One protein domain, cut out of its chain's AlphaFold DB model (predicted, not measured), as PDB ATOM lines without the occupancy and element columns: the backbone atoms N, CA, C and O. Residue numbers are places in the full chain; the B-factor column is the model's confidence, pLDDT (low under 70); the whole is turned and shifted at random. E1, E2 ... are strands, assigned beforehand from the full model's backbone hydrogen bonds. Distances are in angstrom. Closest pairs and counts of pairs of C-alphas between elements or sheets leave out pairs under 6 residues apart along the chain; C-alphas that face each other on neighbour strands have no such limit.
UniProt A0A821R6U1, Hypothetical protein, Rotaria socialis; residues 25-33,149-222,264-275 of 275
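This is residues 25 to 33, 149 to 222 and 264 to 275 of the 275 residues of the protein "Hypothetical protein" of Rotaria socialis (UniProt A0A821R6U1). A strongly twisted sheet is built on two long antiparallel strands side by side, E1 and E7, with E8 on the far side of E7, short E2 and E5 at different places along the other side of E1, and E4 beyond E5. A separate small pair, E3 and E6, lies beyond E2 and E5, away from E7 and E8, and comes near the sheet where E6 follows E5. The printed part has 95 residues, with no named helix and eight named strands, E1 to E8 in order; the class is all strand, though under half of the residues, 38 of 95, are in named elements. The six-stranded sheet is branched and its neighbours are antiparallel, as are E3 and E6. The whole is compact, with a radius of gyration of the C-alphas of 13.6 A and spans of 37 by 30 by 25 A.

E1, residues 25 to 32, begins with C-alpha 25 at (17.888, 177.737, 40.391) and is 23.7 A long. After a cut come E2, residues 151 to 153, E3, residues 168 to 171, and E4, residues 175 to 177. E5 is residues 187 to 190 and E6 residues 197 to 200. E7, residues 211 to 219, is the longest strand at 24.5 A and begins with C-alpha 211 at (-1.781, 189.005, 40.383). After a second cut, E8, residues 272 to 274, ends with C-alpha 274 at (8.994, 183.332, 33.340).

E1 and E7 are antiparallel at 170 degrees; C-alphas 32 and 211 face each other at 4.4 A, and N 29 is 2.7 A from O 214. On the other side of E1, the pairing is staggered: E2 is beside residues 28 to 30, with N 30 and O 151 3.0 A apart, and E5 beside residues 25 to 26, with N 26 and O 188 3.1 A apart. E1 and E5 stand at 114 degrees. E4 and E5 form a hairpin, with N 189 and O 175 2.7 A apart. E8 is an edge strand beside E7, with N 274 and O 215 2.8 A apart. In the other sheet, N 169 and O 199 of E3 and E6 are 2.8 A apart. The closest C-alphas of E5 and E6, those of Val 190 and Tyr 197, are 5.9 A apart. E2 and E6 are apart.

The two C-alphas farthest apart, those of Ser 178 and Tyr 208, are 38.0 A apart. Residues 34 to 148 are not printed, with 9.8 A between C-alphas 33 and 149; residues 223 to 263 are not printed, with 14.2 A between C-alphas 222 and 264. The link from E2 to E3, 14 residues, is long. Mean pLDDT of the printed part is 82.2; residues 25 to 33 and residue 149 are under 70, and E1 has a mean of 31.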
ATOM      1  N   GLN A  25      17.754 176.482  39.642       28.56
ATOM      2  CA  GLN A  25      17.888 177.737  40.391       28.56
ATOM      3  C   GLN A  25      16.657 178.639  40.216       28.56
ATOM      4  O   GLN A  25      16.170 178.738  39.093       28.56
ATOM      5  N   ILE A  26      16.158 179.284  41.285       35.09
ATOM      6  CA  ILE A  26      14.901 180.071  41.282       35.09
ATOM      7  C   ILE A  26      15.097 181.426  41.991       35.09
ATOM      8  O   ILE A  26      15.683 181.463  43.071       35.09
ATOM      9  N   GLY A  27      14.567 182.521  41.435       27.89
ATOM     10  CA  GLY A  27      14.284 183.784  42.144       27.89
ATOM     11  C   GLY A  27      12.849 184.240  41.873       27.89
ATOM     12  O   GLY A  27      12.485 184.275  40.707       27.89
ATOM     13  N   ILE A  28      12.038 184.539  42.901       38.84
ATOM     14  CA  ILE A  28      10.571 184.726  42.790       38.84
ATOM     15  C   ILE A  28      10.159 186.165  43.140       38.84
ATOM     16  O   ILE A  28      10.560 186.703  44.175       38.84
ATOM     17  N   TYR A  29       9.278 186.728  42.316       26.50
ATOM     18  CA  TYR A  29       8.639 188.036  42.411       26.50
ATOM     19  C   TYR A  29       7.115 187.865  42.259       26.50
ATOM     20  O   TYR A  29       6.663 187.157  41.363       26.50
ATOM     21  N   ILE A  30       6.297 188.495  43.110       33.44
ATOM     22  CA  ILE A  30       4.828 188.506  42.950       33.44
ATOM     23  C   ILE A  30       4.312 189.941  43.040       33.44
ATOM     24  O   ILE A  30       4.474 190.591  44.074       33.44
ATOM     25  N   ILE A  31       3.670 190.421  41.973       29.73
ATOM     26  CA  ILE A  31       3.083 191.764  41.866       29.73
ATOM     27  C   ILE A  31       1.552 191.631  41.860       29.73
ATOM     28  O   ILE A  31       0.989 190.985  40.983       29.73
ATOM     29  N   ASP A  32       0.866 192.231  42.833       27.81
ATOM     30  CA  ASP A  32      -0.592 192.445  42.798       27.81
ATOM     31  C   ASP A  32      -0.867 193.621  41.851       27.81
ATOM     32  O   ASP A  32      -0.441 194.748  42.114       27.81
ATOM     33  N   ALA A  33      -1.511 193.360  40.718       29.98
ATOM     34  CA  ALA A  33      -1.836 194.374  39.725       29.98
ATOM     35  C   ALA A  33      -3.354 194.538  39.684       29.98
ATOM     36  O   ALA A  33      -4.035 193.829  38.950       29.98
ATOM     37  N   SER A 149       0.426 194.105  48.278       69.06
ATOM     38  CA  SER A 149       1.056 192.964  48.930       69.06
ATOM     39  C   SER A 149       2.072 192.375  47.970       69.06
ATOM     40  O   SER A 149       1.704 191.638  47.060       69.06
ATOM     41  N   TYR A 150       3.337 192.711  48.178       77.25
ATOM     42  CA  TYR A 150       4.444 192.189  47.391       77.25
ATOM     43  C   TYR A 150       5.150 191.077  48.160       77.25
ATOM     44  O   TYR A 150       5.413 191.206  49.356       77.25
ATOM     45  N   MET A 151       5.448 189.982  47.468       86.44
ATOM     46  CA  MET A 151       6.299 188.910  47.979       86.44
ATOM     47  C   MET A 151       7.544 188.858  47.109       86.44
ATOM     48  O   MET A 151       7.444 188.797  45.882       86.44
ATOM     49  N   PHE A 152       8.711 188.903  47.745       86.50
ATOM     50  CA  PHE A 152       9.976 188.872  47.033       86.50
ATOM     51  C   PHE A 152      11.048 188.175  47.840       86.50
ATOM     52  O   PHE A 152      11.362 188.596  48.951       86.50
ATOM     53  N   TRP A 153      11.631 187.149  47.234       91.44
ATOM     54  CA  TRP A 153      12.750 186.408  47.788       91.44
ATOM     55  C   TRP A 153      13.972 186.650  46.910       91.44
ATOM     56  O   TRP A 153      14.029 186.173  45.775       91.44
ATOM     57  N   SER A 154      14.957 187.383  47.437       89.44
ATOM     58  CA  SER A 154      16.213 187.608  46.710       89.44
ATOM     59  C   SER A 154      17.114 186.374  46.705       89.44
ATOM     60  O   SER A 154      17.945 186.233  45.818       89.44
ATOM     61  N   PHE A 155      16.941 185.485  47.691       93.25
ATOM     62  CA  PHE A 155      17.779 184.309  47.933       93.25
ATOM     63  C   PHE A 155      19.278 184.614  48.083       93.25
ATOM     64  O   PHE A 155      20.134 183.760  47.836       93.25
ATOM     65  N   ASP A 156      19.609 185.803  48.594       91.94
ATOM     66  CA  ASP A 156      20.970 186.170  48.986       91.94
ATOM     67  C   ASP A 156      21.356 185.503  50.314       91.94
ATOM     68  O   ASP A 156      21.478 186.132  51.366       91.94
ATOM     69  N   SER A 157      21.571 184.187  50.250       93.38
ATOM     70  CA  SER A 157      22.008 183.331  51.367       93.38
ATOM     71  C   SER A 157      20.991 183.165  52.502       93.38
ATOM     72  O   SER A 157      21.357 182.794  53.616       93.38
ATOM     73  N   ASN A 158      19.715 183.443  52.246       95.38
ATOM     74  CA  ASN A 158      18.626 183.211  53.190       95.38
ATOM     75  C   ASN A 158      17.306 182.947  52.445       95.38
ATOM     76  O   ASN A 158      17.209 183.168  51.238       95.38
ATOM     77  N   TYR A 159      16.299 182.455  53.166       94.75
ATOM     78  CA  TYR A 159      14.971 182.138  52.624       94.75
ATOM     79  C   TYR A 159      13.921 183.206  52.956       94.75
ATOM     80  O   TYR A 159      12.730 182.971  52.752       94.75
ATOM     81  N   ASN A 160      14.326 184.342  53.517       94.88
ATOM     82  CA  ASN A 160      13.385 185.353  53.971       94.88
ATOM     83  C   ASN A 160      12.851 186.137  52.776       94.88
ATOM     84  O   ASN A 160      13.580 186.398  51.815       94.88
ATOM     85  N   ASP A 161      11.576 186.510  52.838       91.62
ATOM     86  CA  ASP A 161      11.077 187.519  51.916       91.62
ATOM     87  C   ASP A 161      11.538 188.909  52.379       91.62
ATOM     88  O   ASP A 161      11.847 189.129  53.552       91.62
ATOM     89  N   LEU A 162      11.552 189.876  51.466       87.88
ATOM     90  CA  LEU A 162      11.997 191.244  51.736       87.88
ATOM     91  C   LEU A 162      11.241 191.921  52.886       87.88
ATOM     92  O   LEU A 162      11.818 192.750  53.589       87.88
ATOM     93  N   TYR A 163       9.964 191.583  53.072       88.12
ATOM     94  CA  TYR A 163       9.110 192.177  54.097       88.12
ATOM     95  C   TYR A 163       8.912 191.277  55.316       88.12
ATOM     96  O   TYR A 163       8.183 191.659  56.229       88.12
ATOM     97  N   ASN A 164       9.577 190.120  55.352       91.44
ATOM     98  CA  ASN A 164       9.558 189.175  56.462       91.44
ATOM     99  C   ASN A 164       8.136 188.693  56.848       91.44
ATOM    100  O   ASN A 164       7.873 188.382  58.011       91.44
ATOM    101  N   ASN A 165       7.214 188.655  55.880       87.62
ATOM    102  CA  ASN A 165       5.823 188.210  56.042       87.62
ATOM    103  C   ASN A 165       5.584 186.787  55.508       87.62
ATOM    104  O   ASN A 165       4.651 186.107  55.932       87.62
ATOM    105  N   TYR A 166       6.417 186.341  54.570       89.25
ATOM    106  CA  TYR A 166       6.302 185.089  53.824       89.25
ATOM    107  C   TYR A 166       7.655 184.361  53.787       89.25
ATOM    108  O   TYR A 166       8.081 183.840  52.758       89.25
ATOM    109  N   ASN A 167       8.355 184.310  54.919       93.12
ATOM    110  CA  ASN A 167       9.637 183.616  55.004       93.12
ATOM    111  C   ASN A 167       9.514 182.132  54.639       93.12
ATOM    112  O   ASN A 167       8.586 181.427  55.052       93.12
ATOM    113  N   GLY A 168      10.494 181.670  53.872       92.44
ATOM    114  CA  GLY A 168      10.663 180.277  53.522       92.44
ATOM    115  C   GLY A 168      11.474 179.497  54.557       92.44
ATOM    116  O   GLY A 168      12.246 180.054  55.336       92.44
ATOM    117  N   VAL A 169      11.345 178.176  54.512       95.56
ATOM    118  CA  VAL A 169      12.207 177.216  55.205       95.56
ATOM    119  C   VAL A 169      12.697 176.210  54.173       95.56
ATOM    120  O   VAL A 169      11.895 175.532  53.530       95.56
ATOM    121  N   GLY A 170      14.012 176.125  53.982       93.12
ATOM    122  CA  GLY A 170      14.610 175.124  53.103       93.12
ATOM    123  C   GLY A 170      14.401 173.711  53.645       93.12
ATOM    124  O   GLY A 170      14.696 173.439  54.805       93.12
ATOM    125  N   MET A 171      13.927 172.805  52.795       93.06
ATOM    126  CA  MET A 171      13.700 171.400  53.119       93.06
ATOM    127  C   MET A 171      14.630 170.512  52.301       93.06
ATOM    128  O   MET A 171      14.836 170.744  51.109       93.06
ATOM    129  N   ASN A 172      15.194 169.494  52.957       90.75
ATOM    130  CA  ASN A 172      16.229 168.614  52.401       90.75
ATOM    131  C   ASN A 172      17.510 169.361  51.980       90.75
ATOM    132  O   ASN A 172      18.221 168.954  51.060       90.75
ATOM    133  N   SER A 173      17.821 170.445  52.694       95.12
ATOM    134  CA  SER A 173      19.067 171.212  52.574       95.12
ATOM    135  C   SER A 173      19.319 171.818  51.184       95.12
ATOM    136  O   SER A 173      20.358 171.535  50.581       95.12
ATOM    137  N   PRO A 174      18.409 172.661  50.653       91.69
ATOM    138  CA  PRO A 174      18.709 173.412  49.447       91.69
ATOM    139  C   PRO A 174      19.870 174.373  49.708       91.69
ATOM    140  O   PRO A 174      20.172 174.734  50.848       91.69
ATOM    141  N   THR A 175      20.562 174.752  48.640       93.94
ATOM    142  CA  THR A 175      21.789 175.547  48.740       93.94
ATOM    143  C   THR A 175      21.621 176.884  48.043       93.94
ATOM    144  O   THR A 175      20.671 177.100  47.297       93.94
ATOM    145  N   PHE A 176      22.548 177.804  48.290       91.94
ATOM    146  CA  PHE A 176      22.620 179.072  47.580       91.94
ATOM    147  C   PHE A 176      23.861 179.073  46.700       91.94
ATOM    148  O   PHE A 176      24.921 178.594  47.098       91.94
ATOM    149  N   SER A 177      23.723 179.610  45.499       88.25
ATOM    150  CA  SER A 177      24.745 179.535  44.458       88.25
ATOM    151  C   SER A 177      24.923 180.895  43.806       88.25
ATOM    152  O   SER A 177      23.950 181.590  43.534       88.25
ATOM    153  N   SER A 178      26.173 181.291  43.591       88.06
ATOM    154  CA  SER A 178      26.539 182.606  43.068       88.06
ATOM    155  C   SER A 178      27.368 182.442  41.787       88.06
ATOM    156  O   SER A 178      28.183 181.516  41.721       88.06
ATOM    157  N   PRO A 179      27.208 183.319  40.779       88.69
ATOM    158  CA  PRO A 179      26.281 184.450  40.753       88.69
ATOM    159  C   PRO A 179      24.834 184.046  40.440       88.69
ATOM    160  O   PRO A 179      24.589 183.074  39.726       88.69
ATOM    161  N   GLY A 180      23.877 184.836  40.936       84.69
ATOM    162  CA  GLY A 180      22.486 184.777  40.482       84.69
ATOM    163  C   GLY A 180      22.300 185.341  39.063       84.69
ATOM    164  O   GLY A 180      23.263 185.698  38.379       84.69
ATOM    165  N   TYR A 181      21.044 185.470  38.622       83.69
ATOM    166  CA  TYR A 181      20.697 185.878  37.249       83.69
ATOM    167  C   TYR A 181      21.236 187.258  36.832       83.69
ATOM    168  O   TYR A 181      21.481 187.502  35.653       83.69
ATOM    169  N   THR A 182      21.464 188.161  37.788       83.31
ATOM    170  CA  THR A 182      22.005 189.509  37.535       83.31
ATOM    171  C   THR A 182      23.529 189.533  37.380       83.31
ATOM    172  O   THR A 182      24.108 190.590  37.121       83.31
ATOM    173  N   GLY A 183      24.207 188.397  37.578       85.88
ATOM    174  CA  GLY A 183      25.665 188.336  37.693       85.88
ATOM    175  C   GLY A 183      26.197 188.741  39.075       85.88
ATOM    176  O   GLY A 183      27.410 188.741  39.279       85.88
ATOM    177  N   TYR A 184      25.312 189.066  40.021       84.06
ATOM    178  CA  TYR A 184      25.621 189.388  41.415       84.06
ATOM    179  C   TYR A 184      24.681 188.618  42.355       84.06
ATOM    180  O   TYR A 184      23.684 188.049  41.910       84.06
ATOM    181  N   GLY A 185      25.004 188.603  43.651       88.44
ATOM    182  CA  GLY A 185      24.192 187.925  44.665       88.44
ATOM    183  C   GLY A 185      24.193 186.405  44.521       88.44
ATOM    184  O   GLY A 185      25.058 185.831  43.844       88.44
ATOM    185  N   SER A 186      23.221 185.766  45.159       89.75
ATOM    186  CA  SER A 186      23.015 184.319  45.094       89.75
ATOM    187  C   SER A 186      21.623 183.980  44.569       89.75
ATOM    188  O   SER A 186      20.691 184.764  44.675       89.75
ATOM    189  N   ALA A 187      21.483 182.787  44.005       89.69
ATOM    190  CA  ALA A 187      20.206 182.163  43.706       89.69
ATOM    191  C   ALA A 187      20.018 180.914  44.565       89.69
ATOM    192  O   ALA A 187      20.986 180.201  44.863       89.69
ATOM    193  N   LEU A 188      18.766 180.626  44.915       94.31
ATOM    194  CA  LEU A 188      18.381 179.345  45.493       94.31
ATOM    195  C   LEU A 188      18.689 178.243  44.482       94.31
ATOM    196  O   LEU A 188      18.301 178.382  43.333       94.31
ATOM    197  N   SER A 189      19.332 177.161  44.906       92.00
ATOM    198  CA  SER A 189      19.564 175.944  44.132       92.00
ATOM    199  C   SER A 189      18.883 174.765  44.824       92.00
ATOM    200  O   SER A 189      19.147 174.475  45.995       92.00
ATOM    201  N   VAL A 190      17.988 174.102  44.094       88.88
ATOM    202  CA  VAL A 190      17.202 172.949  44.548       88.88
ATOM    203  C   VAL A 190      17.415 171.775  43.608       88.88
ATOM    204  O   VAL A 190      17.391 171.955  42.399       88.88
ATOM    205  N   SER A 191      17.584 170.568  44.138       83.94
ATOM    206  CA  SER A 191      17.690 169.326  43.369       83.94
ATOM    207  C   SER A 191      16.495 168.402  43.593       83.94
ATOM    208  O   SER A 191      16.196 168.031  44.732       83.94
ATOM    209  N   SER A 192      15.857 167.955  42.508       78.75
ATOM    210  CA  SER A 192      14.833 166.901  42.549       78.75
ATOM    211  C   SER A 192      15.394 165.558  43.012       78.75
ATOM    212  O   SER A 192      14.708 164.862  43.755       78.75
ATOM    213  N   ALA A 193      16.651 165.233  42.685       80.69
ATOM    214  CA  ALA A 193      17.315 164.016  43.168       80.69
ATOM    215  C   ALA A 193      17.369 163.943  44.708       80.69
ATOM    216  O   ALA A 193      17.311 162.865  45.289       80.69
ATOM    217  N   SER A 194      17.407 165.100  45.372       83.94
ATOM    218  CA  SER A 194      17.376 165.210  46.836       83.94
ATOM    219  C   SER A 194      16.006 165.638  47.375       83.94
ATOM    220  O   SER A 194      15.893 165.985  48.549       83.94
ATOM    221  N   SER A 195      14.965 165.665  46.532       85.19
ATOM    222  CA  SER A 195      13.624 166.164  46.876       85.19
ATOM    223  C   SER A 195      13.652 167.539  47.563       85.19
ATOM    224  O   SER A 195      12.926 167.778  48.529       85.19
ATOM    225  N   GLN A 196      14.532 168.435  47.118       88.19
ATOM    226  CA  GLN A 196      14.738 169.745  47.733       88.19
ATOM    227  C   GLN A 196      13.685 170.757  47.314       88.19
ATOM    228  O   GLN A 196      13.269 170.804  46.158       88.19
ATOM    229  N   TYR A 197      13.306 171.617  48.256       87.12
ATOM    230  CA  TYR A 197      12.396 172.727  48.007       87.12
ATOM    231  C   TYR A 197      12.433 173.740  49.162       87.12
ATOM    232  O   TYR A 197      13.047 173.500  50.202       87.12
ATOM    233  N   VAL A 198      11.745 174.871  48.998       92.19
ATOM    234  CA  VAL A 198      11.525 175.858  50.065       92.19
ATOM    235  C   VAL A 198      10.044 175.879  50.435       92.19
ATOM    236  O   VAL A 198       9.179 176.063  49.584       92.19
ATOM    237  N   LEU A 199       9.738 175.663  51.712       89.31
ATOM    238  CA  LEU A 199       8.385 175.761  52.247       89.31
ATOM    239  C   LEU A 199       8.109 177.190  52.695       89.31
ATOM    240  O   LEU A 199       8.761 177.663  53.618       89.31
ATOM    241  N   VAL A 200       7.082 177.828  52.143       90.06
ATOM    242  CA  VAL A 200       6.576 179.093  52.682       90.06
ATOM    243  C   VAL A 200       5.405 178.831  53.624       90.06
ATOM    244  O   VAL A 200       4.344 178.376  53.203       90.06
ATOM    245  N   ALA A 201       5.659 179.174  54.893       85.06
ATOM    246  CA  ALA A 201       4.759 179.352  56.034       85.06
ATOM    247  C   ALA A 201       3.329 179.839  55.717       85.06
ATOM    248  O   ALA A 201       2.291 179.292  56.073       85.06
ATOM    249  N   ALA A 202       3.305 181.022  55.131       84.94
ATOM    250  CA  ALA A 202       2.120 181.848  55.076       84.94
ATOM    251  C   ALA A 202       1.362 181.613  53.769       84.94
ATOM    252  O   ALA A 202       1.955 181.489  52.699       84.94
ATOM    253  N   TYR A 203       0.035 181.585  53.861       81.94
ATOM    254  CA  TYR A 203      -0.843 181.518  52.702       81.94
ATOM    255  C   TYR A 203      -1.243 182.926  52.262       81.94
ATOM    256  O   TYR A 203      -1.719 183.724  53.074       81.94
ATOM    257  N   LYS A 204      -1.110 183.218  50.966       83.19
ATOM    258  CA  LYS A 204      -1.645 184.441  50.370       83.19
ATOM    259  C   LYS A 204      -3.002 184.141  49.745       83.19
ATOM    260  O   LYS A 204      -3.099 183.456  48.734       83.19
ATOM    261  N   ASN A 205      -4.065 184.708  50.311       82.69
ATOM    262  CA  ASN A 205      -5.368 184.669  49.658       82.69
ATOM    263  C   ASN A 205      -5.373 185.613  48.443       82.69
ATOM    264  O   ASN A 205      -5.198 186.820  48.611       82.69
ATOM    265  N   MET A 206      -5.576 185.051  47.248       79.81
ATOM    266  CA  MET A 206      -5.653 185.784  45.973       79.81
ATOM    267  C   MET A 206      -7.065 185.758  45.358       79.81
ATOM    268  O   MET A 206      -7.261 186.121  44.199       79.81
ATOM    269  N   THR A 207      -8.065 185.317  46.123       80.25
ATOM    270  CA  THR A 207      -9.460 185.241  45.669       80.25
ATOM    271  C   THR A 207      -9.976 186.635  45.308       80.25
ATOM    272  O   THR A 207      -9.851 187.560  46.108       80.25
ATOM    273  N   TYR A 208     -10.566 186.777  44.116       81.88
ATOM    274  CA  TYR A 208     -11.064 188.050  43.571       81.88
ATOM    275  C   TYR A 208      -9.993 189.149  43.450       81.88
ATOM    276  O   TYR A 208     -10.297 190.338  43.549       81.88
ATOM    277  N   THR A 209      -8.733 188.760  43.237       80.56
ATOM    278  CA  THR A 209      -7.627 189.690  42.978       80.56
ATOM    279  C   THR A 209      -6.901 189.320  41.694       80.56
ATOM    280  O   THR A 209      -6.885 188.156  41.297       80.56
ATOM    281  N   SER A 210      -6.311 190.318  41.047       80.19
ATOM    282  CA  SER A 210      -5.398 190.121  39.925       80.19
ATOM    283  C   SER A 210      -3.970 190.082  40.455       80.19
ATOM    284  O   SER A 210      -3.610 190.848  41.345       80.19
ATOM    285  N   PHE A 211      -3.155 189.177  39.935       82.38
ATOM    286  CA  PHE A 211      -1.781 189.005  40.383       82.38
ATOM    287  C   PHE A 211      -0.897 188.583  39.214       82.38
ATOM    288  O   PHE A 211      -1.368 188.043  38.216       82.38
ATOM    289  N   THR A 212       0.397 188.812  39.368       82.62
ATOM    290  CA  THR A 212       1.442 188.437  38.424       82.62
ATOM    291  C   THR A 212       2.527 187.716  39.194       82.62
ATOM    292  O   THR A 212       2.946 188.180  40.256       82.62
ATOM    293  N   TRP A 213       2.969 186.577  38.676       83.25
ATOM    294  CA  TRP A 213       4.163 185.898  39.157       83.25
ATOM    295  C   TRP A 213       5.268 186.157  38.156       83.25
ATOM    296  O   TRP A 213       5.062 186.027  36.961       83.25
ATOM    297  N   GLU A 214       6.436 186.522  38.644       86.19
ATOM    298  CA  GLU A 214       7.633 186.628  37.836       86.19
ATOM    299  C   GLU A 214       8.729 185.832  38.530       86.19
ATOM    300  O   GLU A 214       8.940 185.946  39.736       86.19
ATOM    301  N   LEU A 215       9.447 185.006  37.781       87.00
ATOM    302  CA  LEU A 215      10.631 184.358  38.309       87.00
ATOM    303  C   LEU A 215      11.740 184.243  37.279       87.00
ATOM    304  O   LEU A 215      11.497 184.111  36.085       87.00
ATOM    305  N   TRP A 216      12.970 184.229  37.776       89.75
ATOM    306  CA  TRP A 216      14.142 183.883  36.983       89.75
ATOM    307  C   TRP A 216      14.553 182.456  37.303       89.75
ATOM    308  O   TRP A 216      14.764 182.117  38.470       89.75
ATOM    309  N   VAL A 217      14.675 181.634  36.264       91.50
ATOM    310  CA  VAL A 217      15.064 180.226  36.373       91.50
ATOM    311  C   VAL A 217      16.261 179.898  35.511       91.50
ATOM    312  O   VAL A 217      16.413 180.437  34.419       91.50
ATOM    313  N   ASN A 218      17.090 178.981  35.993       91.38
ATOM    314  CA  ASN A 218      18.159 178.362  35.218       91.38
ATOM    315  C   ASN A 218      18.158 176.850  35.488       91.38
ATOM    316  O   ASN A 218      18.834 176.388  36.414       91.38
ATOM    317  N   PRO A 219      17.333 176.072  34.764       89.56
ATOM    318  CA  PRO A 219      17.323 174.620  34.893       89.56
ATOM    319  C   PRO A 219      18.641 174.057  34.371       89.56
ATOM    320  O   PRO A 219      19.036 174.372  33.254       89.56
ATOM    321  N   THR A 220      19.335 173.210  35.129       85.88
ATOM    322  CA  THR A 220      20.551 172.559  34.597       85.88
ATOM    323  C   THR A 220      20.214 171.462  33.590       85.88
ATOM    324  O   THR A 220      20.972 171.209  32.657       85.88
ATOM    325  N   THR A 221      19.039 170.860  33.752       81.38
ATOM    326  CA  THR A 221      18.452 169.849  32.878       81.38
ATOM    327  C   THR A 221      16.947 170.091  32.776       81.38
ATOM    328  O   THR A 221      16.366 170.814  33.589       81.38
ATOM    329  N   LEU A 222      16.316 169.536  31.743       77.50
ATOM    330  CA  LEU A 222      14.889 169.700  31.484       77.50
ATOM    331  C   LEU A 222      14.239 168.328  31.397       77.50
ATOM    332  O   LEU A 222      14.717 167.462  30.667       77.50
ATOM    333  N   THR A 264       6.977 180.864  25.636       88.56
ATOM    334  CA  THR A 264       8.439 180.945  25.702       88.56
ATOM    335  C   THR A 264       9.050 179.621  26.127       88.56
ATOM    336  O   THR A 264       8.570 178.973  27.044       88.56
ATOM    337  N   VAL A 265      10.135 179.218  25.472       92.56
ATOM    338  CA  VAL A 265      10.912 178.046  25.889       92.56
ATOM    339  C   VAL A 265      11.842 178.446  27.034       92.56
ATOM    340  O   VAL A 265      12.504 179.485  26.962       92.56
ATOM    341  N   VAL A 266      11.918 177.605  28.064       89.44
ATOM    342  CA  VAL A 266      12.900 177.685  29.150       89.44
ATOM    343  C   VAL A 266      14.061 176.740  28.815       89.44
ATOM    344  O   VAL A 266      13.918 175.534  28.995       89.44
ATOM    345  N   PRO A 267      15.191 177.237  28.281       91.38
ATOM    346  CA  PRO A 267      16.334 176.396  27.928       91.38
ATOM    347  C   PRO A 267      17.111 175.915  29.160       91.38
ATOM    348  O   PRO A 267      17.151 176.586  30.191       91.38
ATOM    349  N   ALA A 268      17.796 174.779  29.020       88.50
ATOM    350  CA  ALA A 268      18.720 174.293  30.035       88.50
ATOM    351  C   ALA A 268      20.020 175.116  30.029       88.50
ATOM    352  O   ALA A 268      20.505 175.531  28.973       88.50
ATOM    353  N   GLY A 269      20.604 175.322  31.208       88.12
ATOM    354  CA  GLY A 269      21.889 175.986  31.415       88.12
ATOM    355  C   GLY A 269      21.887 177.491  31.140       88.12
ATOM    356  O   GLY A 269      22.962 178.085  31.042       88.12
ATOM    357  N   GLN A 270      20.716 178.117  30.984       90.19
ATOM    358  CA  GLN A 270      20.597 179.557  30.779       90.19
ATOM    359  C   GLN A 270      19.505 180.158  31.662       90.19
ATOM    360  O   GLN A 270      18.433 179.585  31.841       90.19
ATOM    361  N   TRP A 271      19.769 181.366  32.159       88.38
ATOM    362  CA  TRP A 271      18.778 182.158  32.875       88.38
ATOM    363  C   TRP A 271      17.640 182.597  31.949       88.38
ATOM    364  O   TRP A 271      17.877 183.173  30.884       88.38
ATOM    365  N   ARG A 272      16.400 182.384  32.391       90.62
ATOM    366  CA  ARG A 272      15.185 182.809  31.698       90.62
ATOM    367  C   ARG A 272      14.186 183.411  32.681       90.62
ATOM    368  O   ARG A 272      13.989 182.853  33.756       90.62
ATOM    369  N   SER A 273      13.565 184.525  32.296       90.00
ATOM    370  CA  SER A 273      12.400 185.057  33.008       90.00
ATOM    371  C   SER A 273      11.140 184.322  32.553       90.00
ATOM    372  O   SER A 273      10.956 184.097  31.351       90.00
ATOM    373  N   VAL A 274      10.314 183.934  33.518       84.38
ATOM    374  CA  VAL A 274       8.994 183.332  33.340       84.38
ATOM    375  C   VAL A 274       7.993 184.252  34.026       84.38
ATOM    376  O   VAL A 274       8.175 184.586  35.198       84.38
ATOM    377  N   GLN A 275       6.977 184.667  33.272       79.44
ATOM    378  CA  GLN A 275       5.888 185.550  33.683       79.44
ATOM    379  C   GLN A 275       4.559 184.958  33.215       79.44
ATOM    380  O   GLN A 275       4.583 184.290  32.150       79.44
TER     381      GLN A 275